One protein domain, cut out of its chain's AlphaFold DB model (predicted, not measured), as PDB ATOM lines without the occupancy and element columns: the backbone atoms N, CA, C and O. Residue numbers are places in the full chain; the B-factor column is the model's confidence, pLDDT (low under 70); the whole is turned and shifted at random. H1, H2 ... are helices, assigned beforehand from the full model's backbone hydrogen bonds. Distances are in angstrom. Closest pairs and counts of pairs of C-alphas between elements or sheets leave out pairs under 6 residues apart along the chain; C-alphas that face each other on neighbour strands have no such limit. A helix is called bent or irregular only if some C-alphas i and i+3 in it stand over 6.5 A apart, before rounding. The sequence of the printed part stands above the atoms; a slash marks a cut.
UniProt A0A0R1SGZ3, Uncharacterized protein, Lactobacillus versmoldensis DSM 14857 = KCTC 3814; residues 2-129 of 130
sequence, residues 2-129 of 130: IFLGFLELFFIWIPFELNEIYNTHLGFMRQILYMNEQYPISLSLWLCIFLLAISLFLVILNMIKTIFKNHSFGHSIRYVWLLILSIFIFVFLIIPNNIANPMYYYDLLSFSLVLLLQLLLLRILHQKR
ATOM      1  N   ILE A   2     -65.731  -2.177 -21.908       71.12
ATOM      2  CA  ILE A   2     -64.775  -2.787 -20.966       71.12
ATOM      3  C   ILE A   2     -64.296  -4.177 -21.424       71.12
ATOM      4  O   ILE A   2     -63.097  -4.413 -21.478       71.12
ATOM      5  N   PHE A   3     -65.208  -5.052 -21.873       78.00
ATOM      6  CA  PHE A   3     -64.869  -6.398 -22.376       78.00
ATOM      7  C   PHE A   3     -63.800  -6.394 -23.481       78.00
ATOM      8  O   PHE A   3     -62.887  -7.207 -23.484       78.00
ATOM      9  N   LEU A   4     -63.885  -5.432 -24.401       77.81
ATOM     10  CA  LEU A   4     -62.914  -5.296 -25.480       77.81
ATOM     11  C   LEU A   4     -61.534  -4.845 -24.989       77.81
ATOM     12  O   LEU A   4     -60.539  -5.278 -25.548       77.81
ATOM     13  N   GLY A   5     -61.482  -3.990 -23.962       76.62
ATOM     14  CA  GLY A   5     -60.213  -3.587 -23.347       76.62
ATOM     15  C   GLY A   5     -59.535  -4.755 -22.628       76.62
ATOM     16  O   GLY A   5     -58.337  -4.956 -22.787       76.62
ATOM     17  N   PHE A   6     -60.306  -5.591 -21.922       83.50
ATOM     18  CA  PHE A   6     -59.788  -6.840 -21.348       83.50
ATOM     19  C   PHE A   6     -59.218  -7.773 -22.413       83.50
ATOM     20  O   PHE A   6     -58.177  -8.382 -22.206       83.50
ATOM     21  N   LEU A   7     -59.882  -7.857 -23.562       83.75
ATOM     22  CA  LEU A   7     -59.455  -8.710 -24.660       83.75
ATOM     23  C   LEU A   7     -58.175  -8.179 -25.339       83.75
ATOM     24  O   LEU A   7     -57.295  -8.965 -25.675       83.75
ATOM     25  N   GLU A   8     -58.021  -6.857 -25.469       81.81
ATOM     26  CA  GLU A   8     -56.774  -6.214 -25.925       81.81
ATOM     27  C   GLU A   8     -55.608  -6.467 -24.952       81.81
ATOM     28  O   GLU A   8     -54.507  -6.798 -25.394       81.81
ATOM     29  N   LEU A   9     -55.846  -6.386 -23.639       83.75
ATOM     30  CA  LEU A   9     -54.840  -6.710 -22.620       83.75
ATOM     31  C   LEU A   9     -54.468  -8.196 -22.629       83.75
ATOM     32  O   LEU A   9     -53.287  -8.532 -22.595       83.75
ATOM     33  N   PHE A  10     -55.461  -9.082 -22.741       85.31
ATOM     34  CA  PHE A  10     -55.239 -10.522 -22.863       85.31
ATOM     35  C   PHE A  10     -54.366 -10.847 -24.077       85.31
ATOM     36  O   PHE A  10     -53.426 -11.624 -23.980       85.31
ATOM     37  N   PHE A  11     -54.613 -10.193 -25.213       84.06
ATOM     38  CA  PHE A  11     -53.796 -10.366 -26.408       84.06
ATOM     39  C   PHE A  11     -52.331  -9.958 -26.209       84.06
ATOM     40  O   PHE A  11     -51.449 -10.644 -26.716       84.06
ATOM     41  N   ILE A  12     -52.061  -8.882 -25.465       85.44
ATOM     42  CA  ILE A  12     -50.688  -8.448 -25.142       85.44
ATOM     43  C   ILE A  12     -49.991  -9.436 -24.206       85.44
ATOM     44  O   ILE A  12     -48.770  -9.527 -24.245       85.44
ATOM     45  N   TRP A  13     -50.742 -10.188 -23.399       86.19
ATOM     46  CA  TRP A  13     -50.196 -11.234 -22.534       86.19
ATOM     47  C   TRP A  13     -49.697 -12.455 -23.321       86.19
ATOM     48  O   TRP A  13     -48.720 -13.084 -22.924       86.19
ATOM     49  N   ILE A  14     -50.318 -12.778 -24.463       81.81
ATOM     50  CA  ILE A  14     -50.019 -14.001 -25.233       81.81
ATOM     51  C   ILE A  14     -48.524 -14.164 -25.571       81.81
ATOM     52  O   ILE A  14     -47.998 -15.250 -25.339       81.81
ATOM     53  N   PRO A  15     -47.799 -13.147 -26.080       79.06
ATOM     54  CA  PRO A  15     -46.368 -13.270 -26.351       79.06
ATOM     55  C   PRO A  15     -45.530 -13.594 -25.108       79.06
ATOM     56  O   PRO A  15     -44.545 -14.316 -25.229       79.06
ATOM     57  N   PHE A  16     -45.919 -13.107 -23.923       81.00
ATOM     58  CA  PHE A  16     -45.215 -13.406 -22.670       81.00
ATOM     59  C   PHE A  16     -45.423 -14.859 -22.247       81.00
ATOM     60  O   PHE A  16     -44.453 -15.549 -21.952       81.00
ATOM     61  N   GLU A  17     -46.665 -15.340 -22.302       78.19
ATOM     62  CA  GLU A  17     -46.998 -16.730 -21.972       78.19
ATOM     63  C   GLU A  17     -46.315 -17.713 -22.927       78.19
ATOM     64  O   GLU A  17     -45.753 -18.725 -22.511       78.19
ATOM     65  N   LEU A  18     -46.311 -17.387 -24.226       72.25
ATOM     66  CA  LEU A  18     -45.565 -18.156 -25.214       72.25
ATOM     67  C   LEU A  18     -44.086 -18.191 -24.825       72.25
ATOM     68  O   LEU A  18     -43.512 -19.273 -24.778       72.25
ATOM     69  N   ASN A  19     -43.479 -17.053 -24.486       71.12
ATOM     70  CA  ASN A  19     -42.077 -17.007 -24.079       71.12
ATOM     71  C   ASN A  19     -41.791 -17.880 -22.842       71.12
ATOM     72  O   ASN A  19     -40.808 -18.617 -22.841       71.12
ATOM     73  N   GLU A  20     -42.655 -17.877 -21.821       72.69
ATOM     74  CA  GLU A  20     -42.499 -18.749 -20.646       72.69
ATOM     75  C   GLU A  20     -42.595 -20.236 -21.000       72.69
ATOM     76  O   GLU A  20     -41.699 -21.007 -20.653       72.69
ATOM     77  N   ILE A  21     -43.622 -20.639 -21.758       65.94
ATOM     78  CA  ILE A  21     -43.786 -22.026 -22.220       65.94
ATOM     79  C   ILE A  21     -42.567 -22.452 -23.049       65.94
ATOM     80  O   ILE A  21     -42.035 -23.550 -22.864       65.94
ATOM     81  N   TYR A  22     -42.075 -21.566 -23.918       59.91
ATOM     82  CA  TYR A  22     -40.908 -21.808 -24.762       59.91
ATOM     83  C   TYR A  22     -39.573 -21.785 -24.005       59.91
ATOM     84  O   TYR A  22     -38.616 -22.361 -24.517       59.91
ATOM     85  N   ASN A  23     -39.490 -21.181 -22.815       63.69
ATOM     86  CA  ASN A  23     -38.277 -21.124 -21.987       63.69
ATOM     87  C   ASN A  23     -38.172 -22.255 -20.950       63.69
ATOM     88  O   ASN A  23     -37.164 -22.349 -20.250       63.69
ATOM     89  N   THR A  24     -39.159 -23.154 -20.871       67.62
ATOM     90  CA  THR A  24     -39.017 -24.436 -20.147       67.62
ATOM     91  C   THR A  24     -38.066 -25.390 -20.898       67.62
ATOM     92  O   THR A  24     -37.468 -24.972 -21.876       67.62
ATOM     93  N   HIS A  25     -37.858 -26.651 -20.480       55.88
ATOM     94  CA  HIS A  25     -36.861 -27.606 -21.042       55.88
ATOM     95  C   HIS A  25     -36.681 -27.619 -22.591       55.88
ATOM     96  O   HIS A  25     -35.605 -27.965 -23.080       55.88
ATOM     97  N   LEU A  26     -37.691 -27.204 -23.365       58.81
ATOM     98  CA  LEU A  26     -37.642 -26.974 -24.817       58.81
ATOM     99  C   LEU A  26     -36.784 -25.762 -25.259       58.81
ATOM    100  O   LEU A  26     -36.190 -25.792 -26.337       58.81
ATOM    101  N   GLY A  27     -36.663 -24.716 -24.441       59.50
ATOM    102  CA  GLY A  27     -35.871 -23.506 -24.689       59.50
ATOM    103  C   GLY A  27     -34.365 -23.755 -24.741       59.50
ATOM    104  O   GLY A  27     -33.664 -23.137 -25.543       59.50
ATOM    105  N   PHE A  28     -33.879 -24.737 -23.975       60.16
ATOM    106  CA  PHE A  28     -32.480 -25.177 -24.027       60.16
ATOM    107  C   PHE A  28     -32.172 -25.895 -25.354       60.16
ATOM    108  O   PHE A  28     -31.173 -25.601 -26.007       60.16
ATOM    109  N   MET A  29     -33.076 -26.771 -25.816       62.31
ATOM    110  CA  MET A  29     -32.989 -27.402 -27.146       62.31
ATOM    111  C   MET A  29     -33.036 -26.366 -28.272       62.31
ATOM    112  O   MET A  29     -32.312 -26.478 -29.259       62.31
ATOM    113  N   ARG A  30     -33.856 -25.328 -28.103       64.88
ATOM    114  CA  ARG A  30     -34.012 -24.227 -29.051       64.88
ATOM    115  C   ARG A  30     -32.740 -23.385 -29.170       64.88
ATOM    116  O   ARG A  30     -32.319 -23.117 -30.287       64.88
ATOM    117  N   GLN A  31     -32.101 -22.996 -28.064       62.12
ATOM    118  CA  GLN A  31     -30.813 -22.289 -28.113       62.12
ATOM    119  C   GLN A  31     -29.742 -23.105 -28.846       62.12
ATOM    120  O   GLN A  31     -29.020 -22.548 -29.667       62.12
ATOM    121  N   ILE A  32     -29.690 -24.422 -28.615       61.69
ATOM    122  CA  ILE A  32     -28.767 -25.318 -29.326       61.69
ATOM    123  C   ILE A  32     -29.094 -25.356 -30.829       61.69
ATOM    124  O   ILE A  32     -28.186 -25.219 -31.642       61.69
ATOM    125  N   LEU A  33     -30.372 -25.464 -31.210       64.06
ATOM    126  CA  LEU A  33     -30.825 -25.390 -32.607       64.06
ATOM    127  C   LEU A  33     -30.469 -24.048 -33.272       64.06
ATOM    128  O   LEU A  33     -29.949 -24.043 -34.383       64.06
ATOM    129  N   TYR A  34     -30.662 -22.917 -32.585       63.75
ATOM    130  CA  TYR A  34     -30.288 -21.587 -33.092       63.75
ATOM    131  C   TYR A  34     -28.775 -21.362 -33.179       63.75
ATOM    132  O   TYR A  34     -28.342 -20.532 -33.973       63.75
ATOM    133  N   MET A  35     -27.976 -22.067 -32.372       63.00
ATOM    134  CA  MET A  35     -26.513 -22.024 -32.460       63.00
ATOM    135  C   MET A  35     -25.948 -22.968 -33.532       63.00
ATOM    136  O   MET A  35     -24.864 -22.690 -34.041       63.00
ATOM    137  N   ASN A  36     -26.646 -24.058 -33.880       60.28
ATOM    138  CA  ASN A  36     -26.167 -25.066 -34.838       60.28
ATOM    139  C   ASN A  36     -26.726 -24.916 -36.261       60.28
ATOM    140  O   ASN A  36     -26.063 -25.334 -37.210       60.28
ATOM    141  N   GLU A  37     -27.920 -24.352 -36.440       60.72
ATOM    142  CA  GLU A  37     -28.531 -24.161 -37.759       60.72
ATOM    143  C   GLU A  37     -28.469 -22.693 -38.192       60.72
ATOM    144  O   GLU A  37     -28.676 -21.778 -37.392       60.72
ATOM    145  N   GLN A  38     -28.229 -22.448 -39.487       61.31
ATOM    146  CA  GLN A  38     -28.402 -21.126 -40.097       61.31
ATOM    147  C   GLN A  38     -29.894 -20.778 -40.145       61.31
ATOM    148  O   GLN A  38     -30.543 -20.850 -41.189       61.31
ATOM    149  N   TYR A  39     -30.459 -20.409 -38.999       62.94
ATOM    150  CA  TYR A  39     -31.821 -19.914 -38.946       62.94
ATOM    151  C   TYR A  39     -31.931 -18.629 -39.769       62.94
ATOM    152  O   TYR A  39     -31.061 -17.755 -39.675       62.94
ATOM    153  N   PRO A  40     -33.004 -18.464 -40.558       70.06
ATOM    154  CA  PRO A  40     -33.166 -17.299 -41.410       70.06
ATOM    155  C   PRO A  40     -33.640 -16.101 -40.570       70.06
ATOM    156  O   PRO A  40     -34.777 -15.646 -40.679       70.06
ATOM    157  N   ILE A  41     -32.751 -15.570 -39.725       72.31
ATOM    158  CA  ILE A  41     -32.976 -14.384 -38.880       72.31
ATOM    159  C   ILE A  41     -33.402 -13.196 -39.749       72.31
ATOM    160  O   ILE A  41     -34.317 -12.445 -39.403       72.31
ATOM    161  N   SER A  42     -32.793 -13.080 -40.932       75.19
ATOM    162  CA  SER A  42     -33.174 -12.110 -41.955       75.19
ATOM    163  C   SER A  42     -34.641 -12.262 -42.362       75.19
ATOM    164  O   SER A  42     -35.346 -11.263 -42.431       75.19
ATOM    165  N   LEU A  43     -35.140 -13.484 -42.563       79.25
ATOM    166  CA  LEU A  43     -36.535 -13.735 -42.933       79.25
ATOM    167  C   LEU A  43     -37.503 -13.341 -41.812       79.25
ATOM    168  O   LEU A  43     -38.497 -12.675 -42.092       79.25
ATOM    169  N   SER A  44     -37.206 -13.673 -40.549       77.31
ATOM    170  CA  SER A  44     -38.027 -13.219 -39.411       77.31
ATOM    171  C   SER A  44     -38.046 -11.696 -39.274       77.31
ATOM    172  O   SER A  44     -39.097 -11.111 -39.015       77.31
ATOM    173  N   LEU A  45     -36.906 -11.042 -39.509       80.50
ATOM    174  CA  LEU A  45     -36.783  -9.589 -39.478       80.50
ATOM    175  C   LEU A  45     -37.595  -8.942 -40.606       80.50
ATOM    176  O   LEU A  45     -38.387  -8.038 -40.346       80.50
ATOM    177  N   TRP A  46     -37.461  -9.437 -41.842       82.75
ATOM    178  CA  TRP A  46     -38.236  -8.960 -42.991       82.75
ATOM    179  C   TRP A  46     -39.740  -9.134 -42.777       82.75
ATOM    180  O   TRP A  46     -40.504  -8.210 -43.052       82.75
ATOM    181  N   LEU A  47     -40.167 -10.279 -42.236       84.75
ATOM    182  CA  LEU A  47     -41.568 -10.521 -41.889       84.75
ATOM    183  C   LEU A  47     -42.064  -9.562 -40.805       84.75
ATOM    184  O   LEU A  47     -43.154  -9.012 -40.943       84.75
ATOM    185  N   CYS A  48     -41.274  -9.320 -39.759       84.94
ATOM    186  CA  CYS A  48     -41.616  -8.366 -38.704       84.94
ATOM    187  C   CYS A  48     -41.799  -6.946 -39.269       84.94
ATOM    188  O   CYS A  48     -42.844  -6.330 -39.058       84.94
ATOM    189  N   ILE A  49     -40.839  -6.461 -40.069       86.69
ATOM    190  CA  ILE A  49     -40.925  -5.151 -40.739       86.69
ATOM    191  C   ILE A  49     -42.172  -5.073 -41.620       86.69
ATOM    192  O   ILE A  49     -42.910  -4.089 -41.566       86.69
ATOM    193  N   PHE A  50     -42.424  -6.109 -42.419       88.62
ATOM    194  CA  PHE A  50     -43.571  -6.163 -43.316       88.62
ATOM    195  C   PHE A  50     -44.903  -6.100 -42.555       88.62
ATOM    196  O   PHE A  50     -45.778  -5.303 -42.900       88.62
ATOM    197  N   LEU A  51     -45.044  -6.888 -41.483       86.94
ATOM    198  CA  LEU A  51     -46.234  -6.891 -40.632       86.94
ATOM    199  C   LEU A  51     -46.440  -5.539 -39.944       86.94
ATOM    200  O   LEU A  51     -47.560  -5.022 -39.940       86.94
ATOM    201  N   LEU A  52     -45.370  -4.932 -39.423       87.44
ATOM    202  CA  LEU A  52     -45.427  -3.600 -38.823       87.44
ATOM    203  C   LEU A  52     -45.866  -2.544 -39.832       87.44
ATOM    204  O   LEU A  52     -46.790  -1.785 -39.541       87.44
ATOM    205  N   ALA A  53     -45.275  -2.533 -41.028       88.06
ATOM    206  CA  ALA A  53     -45.618  -1.583 -42.081       88.06
ATOM    207  C   ALA A  53     -47.096  -1.692 -42.492       88.06
ATOM    208  O   ALA A  53     -47.799  -0.681 -42.555       88.06
ATOM    209  N   ILE A  54     -47.596  -2.917 -42.701       89.00
ATOM    210  CA  ILE A  54     -49.017  -3.159 -42.989       89.00
ATOM    211  C   ILE A  54     -49.890  -2.671 -41.839       89.00
ATOM    212  O   ILE A  54     -50.907  -2.013 -42.064       89.00
ATOM    213  N   SER A  55     -49.509  -2.988 -40.604       86.56
ATOM    214  CA  SER A  55     -50.300  -2.618 -39.441       86.56
ATOM    215  C   SER A  55     -50.407  -1.100 -39.279       86.56
ATOM    216  O   SER A  55     -51.517  -0.590 -39.147       86.56
ATOM    217  N   LEU A  56     -49.297  -0.365 -39.412       88.12
ATOM    218  CA  LEU A  56     -49.269   1.098 -39.381       88.12
ATOM    219  C   LEU A  56     -50.150   1.689 -40.472       88.12
ATOM    220  O   LEU A  56     -50.984   2.552 -40.197       88.12
ATOM    221  N   PHE A  57     -50.010   1.187 -41.699       89.94
ATOM    222  CA  PHE A  57     -50.823   1.627 -42.824       89.94
ATOM    223  C   PHE A  57     -52.323   1.450 -42.544       89.94
ATOM    224  O   PHE A  57     -53.115   2.372 -42.759       89.94
ATOM    225  N   LEU A  58     -52.725   0.299 -41.995       87.62
ATOM    226  CA  LEU A  58     -54.115   0.026 -41.630       87.62
ATOM    227  C   LEU A  58     -54.605   0.888 -40.459       87.62
ATOM    228  O   LEU A  58     -55.751   1.345 -40.497       87.62
ATOM    229  N   VAL A  59     -53.780   1.127 -39.434       88.25
ATOM    230  CA  VAL A  59     -54.131   2.023 -38.319       88.25
ATOM    231  C   VAL A  59     -54.367   3.439 -38.842       88.25
ATOM    232  O   VAL A  59     -55.422   4.007 -38.568       88.25
ATOM    233  N   ILE A  60     -53.449   3.981 -39.650       87.75
ATOM    234  CA  ILE A  60     -53.545   5.342 -40.200       87.75
ATOM    235  C   ILE A  60     -54.792   5.484 -41.080       87.75
ATOM    236  O   ILE A  60     -55.591   6.399 -40.873       87.75
ATOM    237  N   LEU A  61     -55.014   4.556 -42.018       87.31
ATOM    238  CA  LEU A  61     -56.195   4.585 -42.886       87.31
ATOM    239  C   LEU A  61     -57.503   4.573 -42.091       87.31
ATOM    240  O   LEU A  61     -58.436   5.313 -42.413       87.31
ATOM    241  N   ASN A  62     -57.600   3.722 -41.069       83.69
ATOM    242  CA  ASN A  62     -58.812   3.628 -40.264       83.69
ATOM    243  C   ASN A  62     -58.978   4.822 -39.323       83.69
ATOM    244  O   ASN A  62     -60.105   5.275 -39.125       83.69
ATOM    245  N   MET A  63     -57.888   5.380 -38.797       83.44
ATOM    246  CA  MET A  63     -57.918   6.600 -37.997       83.44
ATOM    247  C   MET A  63     -58.438   7.782 -38.827       83.44
ATOM    248  O   MET A  63     -59.369   8.456 -38.394       83.44
ATOM    249  N   ILE A  64     -57.942   7.957 -40.059       83.88
ATOM    250  CA  ILE A  64     -58.435   8.974 -41.001       83.88
ATOM    251  C   ILE A  64     -59.938   8.790 -41.247       83.88
ATOM    252  O   ILE A  64     -60.719   9.721 -41.049       83.88
ATOM    253  N   LYS A  65     -60.380   7.575 -41.601       82.19
ATOM    254  CA  LYS A  65     -61.811   7.279 -41.813       82.19
ATOM    255  C   LYS A  65     -62.667   7.586 -40.583       82.19
ATOM    256  O   LYS A  65     -63.791   8.058 -40.728       82.19
ATOM    257  N   THR A  66     -62.147   7.309 -39.390       78.19
ATOM    258  CA  THR A  66     -62.849   7.534 -38.119       78.19
ATOM    259  C   THR A  66     -63.020   9.027 -37.838       78.19
ATOM    260  O   THR A  66     -64.112   9.436 -37.445       78.19
ATOM    261  N   ILE A  67     -61.988   9.837 -38.113       78.38
ATOM    262  CA  ILE A  67     -62.024  11.303 -37.986       78.38
ATOM    263  C   ILE A  67     -63.050  11.899 -38.957       78.38
ATOM    264  O   ILE A  67     -63.922  12.654 -38.536       78.38
ATOM    265  N   PHE A  68     -63.015  11.504 -40.235       76.81
ATOM    266  CA  PHE A  68     -63.946  12.022 -41.248       76.81
ATOM    267  C   PHE A  68     -65.412  11.656 -40.983       76.81
ATOM    268  O   PHE A  68     -66.307  12.416 -41.338       76.81
ATOM    269  N   LYS A  69     -65.674  10.499 -40.368       77.12
ATOM    270  CA  LYS A  69     -67.037  10.035 -40.062       77.12
ATOM    271  C   LYS A  69     -67.561  10.484 -38.693       77.12
ATOM    272  O   LYS A  69     -68.661  10.083 -38.324       77.12
ATOM    273  N   ASN A  70     -66.800  11.288 -37.945       67.00
ATOM    274  CA  ASN A  70     -67.189  11.807 -36.630       67.00
ATOM    275  C   ASN A  70     -67.656  10.702 -35.651       67.00
ATOM    276  O   ASN A  70     -68.625  10.852 -34.907       67.00
ATOM    277  N   HIS A  71     -66.990   9.542 -35.684       64.50
ATOM    278  CA  HIS A  71     -67.340   8.408 -34.826       64.50
ATOM    279  C   HIS A  71     -67.049   8.689 -33.341       64.50
ATOM    280  O   HIS A  71     -66.216   9.522 -32.994       64.50
ATOM    281  N   SER A  72     -67.723   7.947 -32.447       68.50
ATOM    282  CA  SER A  72     -67.632   8.159 -30.994       68.50
ATOM    283  C   SER A  72     -66.186   8.131 -30.474       68.50
ATOM    284  O   SER A  72     -65.394   7.280 -30.888       68.50
ATOM    285  N   PHE A  73     -65.899   8.973 -29.480       70.06
ATOM    286  CA  PHE A  73     -64.602   9.124 -28.803       70.06
ATOM    287  C   PHE A  73     -63.922   7.790 -28.426       70.06
ATOM    288  O   PHE A  73     -62.715   7.624 -28.602       70.06
ATOM    289  N   GLY A  74     -64.703   6.790 -27.996       72.50
ATOM    290  CA  GLY A  74     -64.187   5.467 -27.621       72.50
ATOM    291  C   GLY A  74     -63.610   4.637 -28.776       72.50
ATOM    292  O   GLY A  74     -62.848   3.704 -28.527       72.50
ATOM    293  N   HIS A  75     -63.944   4.949 -30.033       74.75
ATOM    294  CA  HIS A  75     -63.330   4.311 -31.202       74.75
ATOM    295  C   HIS A  75     -61.991   4.952 -31.562       74.75
ATOM    296  O   HIS A  75     -61.035   4.231 -31.835       74.75
ATOM    297  N   SER A  76     -61.896   6.280 -31.487       77.31
ATOM    298  CA  SER A  76     -60.652   7.005 -31.760       77.31
ATOM    299  C   SER A  76     -59.542   6.626 -30.778       77.31
ATOM    300  O   SER A  76     -58.423   6.361 -31.206       77.31
ATOM    301  N   ILE A  77     -59.862   6.480 -29.484       84.00
ATOM    302  CA  ILE A  77     -58.892   6.055 -28.455       84.00
ATOM    303  C   ILE A  77     -58.243   4.705 -28.794       84.00
ATOM    304  O   ILE A  77     -57.058   4.514 -28.545       84.00
ATOM    305  N   ARG A  78     -58.986   3.766 -29.389       84.00
ATOM    306  CA  ARG A  78     -58.462   2.427 -29.714       84.00
ATOM    307  C   ARG A  78     -57.456   2.452 -30.853       84.00
ATOM    308  O   ARG A  78     -56.448   1.759 -30.797       84.00
ATOM    309  N   TYR A  79     -57.701   3.271 -31.872       84.81
ATOM    310  CA  TYR A  79     -56.718   3.460 -32.937       84.81
ATOM    311  C   TYR A  79     -55.470   4.181 -32.425       84.81
ATOM    312  O   TYR A  79     -54.369   3.810 -32.817       84.81
ATOM    313  N   VAL A  80     -55.625   5.134 -31.499       86.81
ATOM    314  CA  VAL A  80     -54.487   5.760 -30.807       86.81
ATOM    315  C   VAL A  80     -53.707   4.725 -29.988       86.81
ATOM    316  O   VAL A  80     -52.484   4.693 -30.068       86.81
ATOM    317  N   TRP A  81     -54.387   3.832 -29.265       88.88
ATOM    318  CA  TRP A  81     -53.754   2.735 -28.526       88.88
ATOM    319  C   TRP A  81     -52.933   1.809 -29.435       88.88
ATOM    320  O   TRP A  81     -51.768   1.531 -29.155       88.88
ATOM    321  N   LEU A  82     -53.505   1.385 -30.564       88.88
ATOM    322  CA  LEU A  82     -52.797   0.558 -31.544       88.88
ATOM    323  C   LEU A  82     -51.617   1.285 -32.191       88.88
ATOM    324  O   LEU A  82     -50.593   0.664 -32.473       88.88
ATOM    325  N   LEU A  83     -51.741   2.594 -32.409       89.56
ATOM    326  CA  LEU A  83     -50.651   3.423 -32.913       89.56
ATOM    327  C   LEU A  83     -49.492   3.477 -31.908       89.56
ATOM    328  O   LEU A  83     -48.343   3.294 -32.302       89.56
ATOM    329  N   ILE A  84     -49.790   3.643 -30.616       90.06
ATOM    330  CA  ILE A  84     -48.792   3.604 -29.537       90.06
ATOM    331  C   ILE A  84     -48.091   2.240 -29.494       90.06
ATOM    332  O   ILE A  84     -46.863   2.195 -29.462       90.06
ATOM    333  N   LEU A  85     -48.843   1.135 -29.548       89.00
ATOM    334  CA  LEU A  85     -48.266  -0.215 -29.593       89.00
ATOM    335  C   LEU A  85     -47.364  -0.420 -30.813       89.00
ATOM    336  O   LEU A  85     -46.298  -1.018 -30.701       89.00
ATOM    337  N   SER A  86     -47.759   0.099 -31.974       88.19
ATOM    338  CA  SER A  86     -46.960  -0.033 -33.189       88.19
ATOM    339  C   SER A  86     -45.646   0.746 -33.098       88.19
ATOM    340  O   SER A  86     -44.588   0.209 -33.427       88.19
ATOM    341  N   ILE A  87     -45.691   1.974 -32.566       89.12
ATOM    342  CA  ILE A  87     -44.492   2.776 -32.285       89.12
ATOM    343  C   ILE A  87     -43.594   2.056 -31.279       89.12
ATOM    344  O   ILE A  87     -42.386   2.007 -31.481       89.12
ATOM    345  N   PHE A  88     -44.167   1.467 -30.227       89.06
ATOM    346  CA  PHE A  88     -43.413   0.701 -29.239       89.06
ATOM    347  C   PHE A  88     -42.628  -0.437 -29.905       89.06
ATOM    348  O   PHE A  88     -41.408  -0.477 -29.789       89.06
ATOM    349  N   ILE A  89     -43.282  -1.303 -30.683       87.81
ATOM    350  CA  ILE A  89     -42.597  -2.414 -31.368       87.81
ATOM    351  C   ILE A  89     -41.529  -1.884 -32.346       87.81
ATOM    352  O   ILE A  89     -40.435  -2.440 -32.421       87.81
ATOM    353  N   PHE A  90     -41.805  -0.782 -33.052       86.75
ATOM    354  CA  PHE A  90     -40.857  -0.161 -33.981       86.75
ATOM    355  C   PHE A  90     -39.604   0.389 -33.285       86.75
ATOM    356  O   PHE A  90     -38.493   0.188 -33.772       86.75
ATOM    357  N   VAL A  91     -39.762   1.048 -32.132       87.44
ATOM    358  CA  VAL A  91     -38.630   1.525 -31.323       87.44
ATOM    359  C   VAL A  91     -37.767   0.350 -30.894       87.44
ATOM    360  O   VAL A  91     -36.552   0.411 -31.059       87.44
ATOM    361  N   PHE A  92     -38.380  -0.732 -30.406       85.69
ATOM    362  CA  PHE A  92     -37.634  -1.926 -30.025       85.69
ATOM    363  C   PHE A  92     -36.870  -2.498 -31.226       85.69
ATOM    364  O   PHE A  92     -35.661  -2.666 -31.129       85.69
ATOM    365  N   LEU A  93     -37.502  -2.649 -32.392       83.81
ATOM    366  CA  LEU A  93     -36.848  -3.154 -33.605       83.81
ATOM    367  C   LEU A  93     -35.536  -2.429 -33.976       83.81
ATOM    368  O   LEU A  93     -34.627  -3.060 -34.512       83.81
ATOM    369  N   ILE A  94     -35.436  -1.123 -33.707       81.69
ATOM    370  CA  ILE A  94     -34.269  -0.292 -34.050       81.69
ATOM    371  C   ILE A  94     -33.149  -0.388 -33.002       81.69
ATOM    372  O   ILE A  94     -32.003  -0.066 -33.316       81.69
ATOM    373  N   ILE A  95     -33.432  -0.832 -31.772       80.12
ATOM    374  CA  ILE A  95     -32.431  -0.890 -30.699       80.12
ATOM    375  C   ILE A  95     -31.379  -1.971 -31.030       80.12
ATOM    376  O   ILE A  95     -31.681  -3.165 -31.000       80.12
ATOM    377  N   PRO A  96     -30.112  -1.587 -31.291       60.81
ATOM    378  CA  PRO A  96     -29.106  -2.496 -31.841       60.81
ATOM    379  C   PRO A  96     -28.528  -3.485 -30.815       60.81
ATOM    380  O   PRO A  96     -27.854  -4.441 -31.193       60.81
ATOM    381  N   ASN A  97     -28.804  -3.298 -29.521       59.88
ATOM    382  CA  ASN A  97     -28.173  -4.075 -28.448       59.88
ATOM    383  C   ASN A  97     -28.547  -5.570 -28.430       59.88
ATOM    384  O   ASN A  97     -27.863  -6.338 -27.764       59.88
ATOM    385  N   ASN A  98     -29.574  -6.000 -29.175       57.44
ATOM    386  CA  ASN A  98     -30.053  -7.389 -29.173       57.44
ATOM    387  C   ASN A  98     -29.941  -8.111 -30.529       57.44
ATOM    388  O   ASN A  98     -30.478  -9.207 -30.672       57.44
ATOM    389  N   ILE A  99     -29.217  -7.554 -31.511       57.69
ATOM    390  CA  ILE A  99     -29.080  -8.150 -32.862       57.69
ATOM    391  C   ILE A  99     -28.478  -9.569 -32.809       57.69
ATOM    392  O   ILE A  99     -28.797 -10.416 -33.641       57.69
ATOM    393  N   ALA A 100     -27.645  -9.853 -31.804       61.25
ATOM    394  CA  ALA A 100     -27.014 -11.159 -31.617       61.25
ATOM    395  C   ALA A 100     -27.957 -12.243 -31.062       61.25
ATOM    396  O   ALA A 100     -27.589 -13.415 -31.058       61.25
ATOM    397  N   ASN A 101     -29.155 -11.880 -30.585       70.19
ATOM    398  CA  ASN A 101     -30.090 -12.838 -30.015       70.19
ATOM    399  C   ASN A 101     -31.231 -13.129 -31.008       70.19
ATOM    400  O   ASN A 101     -32.170 -12.338 -31.090       70.19
ATOM    401  N   PRO A 102     -31.219 -14.260 -31.741       69.50
ATOM    402  CA  PRO A 102     -32.276 -14.585 -32.700       69.50
ATOM    403  C   PRO A 102     -33.663 -14.608 -32.049       69.50
ATOM    404  O   PRO A 102     -34.640 -14.217 -32.682       69.50
ATOM    405  N   MET A 103     -33.742 -14.983 -30.766       74.00
ATOM    406  CA  MET A 103     -34.968 -15.014 -29.960       74.00
ATOM    407  C   MET A 103     -35.701 -13.665 -29.955       74.00
ATOM    408  O   MET A 103     -36.923 -13.626 -30.064       74.00
ATOM    409  N   TYR A 104     -34.941 -12.570 -29.955       78.00
ATOM    410  CA  TYR A 104     -35.453 -11.206 -29.948       78.00
ATOM    411  C   TYR A 104     -36.375 -10.901 -31.139       78.00
ATOM    412  O   TYR A 104     -37.445 -10.311 -30.984       78.00
ATOM    413  N   TYR A 105     -35.992 -11.343 -32.339       76.25
ATOM    414  CA  TYR A 105     -36.779 -11.106 -33.550       76.25
ATOM    415  C   TYR A 105     -38.069 -11.932 -33.586       76.25
ATOM    416  O   TYR A 105     -39.069 -11.476 -34.141       76.25
ATOM    417  N   TYR A 106     -38.080 -13.114 -32.962       76.50
ATOM    418  CA  TYR A 106     -39.291 -13.927 -32.816       76.50
ATOM    419  C   TYR A 106     -40.284 -13.316 -31.831       76.50
ATOM    420  O   TYR A 106     -41.490 -13.330 -32.094       76.50
ATOM    421  N   ASP A 107     -39.794 -12.739 -30.736       81.81
ATOM    422  CA  ASP A 107     -40.643 -12.038 -29.776       81.81
ATOM    423  C   ASP A 107     -41.294 -10.819 -30.446       81.81
ATOM    424  O   ASP A 107     -42.516 -10.660 -30.410       81.81
ATOM    425  N   LEU A 108     -40.509 -10.013 -31.173       83.50
ATOM    426  CA  LEU A 108     -41.027  -8.882 -31.953       83.50
ATOM    427  C   LEU A 108     -42.040  -9.302 -33.024       83.50
ATOM    428  O   LEU A 108     -43.053  -8.624 -33.223       83.50
ATOM    429  N   LEU A 109     -41.800 -10.423 -33.705       83.69
ATOM    430  CA  LEU A 109     -42.738 -10.968 -34.684       83.69
ATOM    431  C   LEU A 109     -44.052 -11.388 -34.012       83.69
ATOM    432  O   LEU A 109     -45.129 -11.104 -34.540       83.69
ATOM    433  N   SER A 110     -43.982 -11.982 -32.821       84.19
ATOM    434  CA  SER A 110     -45.156 -12.381 -32.036       84.19
ATOM    435  C   SER A 110     -45.981 -11.166 -31.602       84.19
ATOM    436  O   SER A 110     -47.198 -11.149 -31.792       84.19
ATOM    437  N   PHE A 111     -45.334 -10.100 -31.119       86.31
ATOM    438  CA  PHE A 111     -46.008  -8.829 -30.826       86.31
ATOM    439  C   PHE A 111     -46.642  -8.196 -32.074       86.31
ATOM    440  O   PHE A 111     -47.758  -7.678 -32.009       86.31
ATOM    441  N   SER A 112     -45.974  -8.284 -33.224       86.44
ATOM    442  CA  SER A 112     -46.496  -7.760 -34.494       86.44
ATOM    443  C   SER A 112     -47.746  -8.516 -34.959       86.44
ATOM    444  O   SER A 112     -48.711  -7.902 -35.417       86.44
ATOM    445  N   LEU A 113     -47.775  -9.843 -34.788       87.00
ATOM    446  CA  LEU A 113     -48.956 -10.668 -35.064       87.00
ATOM    447  C   LEU A 113     -50.128 -10.319 -34.143       87.00
ATOM    448  O   LEU A 113     -51.260 -10.180 -34.610       87.00
ATOM    449  N   VAL A 114     -49.863 -10.133 -32.850       88.31
ATOM    450  CA  VAL A 114     -50.876  -9.718 -31.872       88.31
ATOM    451  C   VAL A 114     -51.488  -8.373 -32.248       88.31
ATOM    452  O   VAL A 114     -52.711  -8.224 -32.230       88.31
ATOM    453  N   LEU A 115     -50.661  -7.404 -32.640       88.56
ATOM    454  CA  LEU A 115     -51.133  -6.093 -33.069       88.56
ATOM    455  C   LEU A 115     -52.074  -6.215 -34.279       88.56
ATOM    456  O   LEU A 115     -53.137  -5.591 -34.310       88.56
ATOM    457  N   LEU A 116     -51.732  -7.073 -35.243       87.50
ATOM    458  CA  LEU A 116     -52.558  -7.335 -36.422       87.50
ATOM    459  C   LEU A 116     -53.892  -8.010 -36.051       87.50
ATOM    460  O   LEU A 116     -54.944  -7.615 -36.561       87.50
ATOM    461  N   LEU A 117     -53.879  -8.964 -35.114       87.69
ATOM    462  CA  LEU A 117     -55.089  -9.601 -34.582       87.69
ATOM    463  C   LEU A 117     -56.017  -8.600 -33.885       87.69
ATOM    464  O   LEU A 117     -57.225  -8.615 -34.136       87.69
ATOM    465  N   GLN A 118     -55.475  -7.693 -33.068       88.25
ATOM    466  CA  GLN A 118     -56.266  -6.634 -32.435       88.25
ATOM    467  C   GLN A 118     -56.909  -5.711 -33.485       88.25
ATOM    468  O   GLN A 118     -58.097  -5.393 -33.396       88.25
ATOM    469  N   LEU A 119     -56.159  -5.347 -34.529       86.38
ATOM    470  CA  LEU A 119     -56.645  -4.559 -35.669       86.38
ATOM    471  C   LEU A 119     -57.805  -5.252 -36.405       86.38
ATOM    472  O   LEU A 119     -58.829  -4.628 -36.696       86.38
ATOM    473  N   LEU A 120     -57.662  -6.550 -36.690       86.00
ATOM    474  CA  LEU A 120     -58.694  -7.359 -37.340       86.00
ATOM    475  C   LEU A 120     -59.954  -7.460 -36.482       86.00
ATOM    476  O   LEU A 120     -61.060  -7.268 -36.988       86.00
ATOM    477  N   LEU A 121     -59.795  -7.705 -35.183       86.19
ATOM    478  CA  LEU A 121     -60.911  -7.810 -34.253       86.19
ATOM    479  C   LEU A 121     -61.705  -6.498 -34.172       86.19
ATOM    480  O   LEU A 121     -62.936  -6.522 -34.243       86.19
ATOM    481  N   LEU A 122     -61.024  -5.348 -34.114       83.75
ATOM    482  CA  LEU A 122     -61.689  -4.043 -34.169       83.75
ATOM    483  C   LEU A 122     -62.456  -3.839 -35.476       83.75
ATOM    484  O   LEU A 122     -63.584  -3.343 -35.447       83.75
ATOM    485  N   ARG A 123     -61.884  -4.253 -36.611       80.56
ATOM    486  CA  ARG A 123     -62.536  -4.138 -37.920       80.56
ATOM    487  C   ARG A 123     -63.796  -5.002 -38.017       80.56
ATOM    488  O   ARG A 123     -64.828  -4.504 -38.463       80.56
ATOM    489  N   ILE A 124     -63.735  -6.258 -37.568       82.12
ATOM    490  CA  ILE A 124     -64.884  -7.180 -37.560       82.12
ATOM    491  C   ILE A 124     -66.002  -6.627 -36.674       82.12
ATOM    492  O   ILE A 124     -67.167  -6.603 -37.067       82.12
ATOM    493  N   LEU A 125     -65.658  -6.135 -35.483       76.88
ATOM    494  CA  LEU A 125     -66.641  -5.570 -34.558       76.88
ATOM    495  C   LEU A 125     -67.262  -4.277 -35.072       76.88
ATOM    496  O   LEU A 125     -68.430  -4.017 -34.789       76.88
ATOM    497  N   HIS A 126     -66.505  -3.480 -35.823       70.38
ATOM    498  CA  HIS A 126     -67.038  -2.301 -36.491       70.38
ATOM    499  C   HIS A 126     -68.041  -2.688 -37.582       70.38
ATOM    500  O   HIS A 126     -69.141  -2.148 -37.608       70.38
ATOM    501  N   GLN A 127     -67.711  -3.680 -38.416       68.19
ATOM    502  CA  GLN A 127     -68.613  -4.180 -39.457       68.19
ATOM    503  C   GLN A 127     -69.908  -4.776 -38.886       68.19
ATOM    504  O   GLN A 127     -70.939  -4.719 -39.537       68.19
ATOM    505  N   LYS A 128     -69.870  -5.331 -37.670       62.50
ATOM    506  CA  LYS A 128     -71.049  -5.904 -37.003       62.50
ATOM    507  C   LYS A 128     -71.954  -4.862 -36.322       62.50
ATOM    508  O   LYS A 128     -73.024  -5.232 -35.849       62.50
ATOM    509  N   ARG A 129     -71.495  -3.612 -36.173       57.72
ATOM    510  CA  ARG A 129     -72.223  -2.521 -35.491       57.72
ATOM    511  C   ARG A 129     -72.742  -1.429 -36.427       57.72
ATOM    512  O   ARG A 129     -73.570  -0.644 -35.973       57.72
TER     513      ARG A 129
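AT A GLANCE: This is residues 2 to 129 of the 130 residues of an uncharacterized protein of Lactobacillus versmoldensis DSM 14857 = KCTC 3814 (UniProt A0A0R1SGZ3). Three long helices, H3, H4 and H5, run side by side in an up-and-down bundle, each against the one before it in the chain, and the two arms of the bent helix H1 pack on H5. The short helix H2 stands crosswise at one end of this rod, between H1 and H3, while residues 68 to 74, round the turn from H3 to H4, stick out at the other end. The printed part has 128 residues with five named helices, H1 to H5 in that order, and no named strand; the class is all helix. The whole is only just loose, close to compact, with a radius of gyration of the C-alphas of 16.9 A and spans of 55 by 26 by 22 A.

IN THESE COORDINATES: H1, residues 2 to 23, begins with C-alpha 2 at (-64.775, -2.787, -20.966). By its hydrogen bonds it was assigned as one helix, but it is bent: C-alphas 12 and 15 are 6.6 A apart. Its arms are H1a, residues 2 to 12, 15.7 A long, and H1b, residues 15 to 23. H2 covers residues 25 to 36. H3, residues 41 to 68, is the longest helix, 40.8 A from C-alpha 41 at (-32.976, -14.384, -38.880) to C-alpha 68. H4, residues 73 to 94, is 32.2 A long. H5, residues 102 to 127, is 38.4 A long and ends with C-alpha 127 at (-68.613, -4.180, -39.457).

HOW THE PARTS SIT: H5 is the hub, touching three other helices. It touches H3 at a shallow tilt of 27 degrees, the same way; the closest C-alphas, of Cys 48 and Leu 109, are 4.9 A apart. H4 and H5 form a helical hairpin, opposite ways at 16 degrees, with the C-alphas of Ile 89 and Leu 108 closest at 6.7 A. H3 and H4 form another, with the C-alphas of Met 63 and Tyr 79 closest at 6.1 A. With residues 111 to 118 alone H5 touches H1a, closest at the C-alphas of Phe 11 and Val 114, 6.2 A. With residues 107 to 114 alone it touches H1b, closest at the C-alphas of Pro 15 and Ser 110, 5.9 A; their tilt of 35.2 degrees is only just steep. H2 is close to H5 but not clearly touching, the C-alphas of Tyr 34 and Pro 102 being closest at 7.3 A. H1a and H3 are apart. In H1a, H1b and H3 every O i to N i+4 pair is within hydrogen-bond range; in H2 7 of 8 are, in H4 17 of 18 and in H5 21 of 22.

THE WHOLE: The two C-alphas farthest apart, of Asn 36 and Asn 70, are 55.2 A apart. The printed part has no cut, and it has no long link. The mean pLDDT of the printed part is 77.7; 31 residues are under 70, among them residues 21 to 39 and 96 to 100.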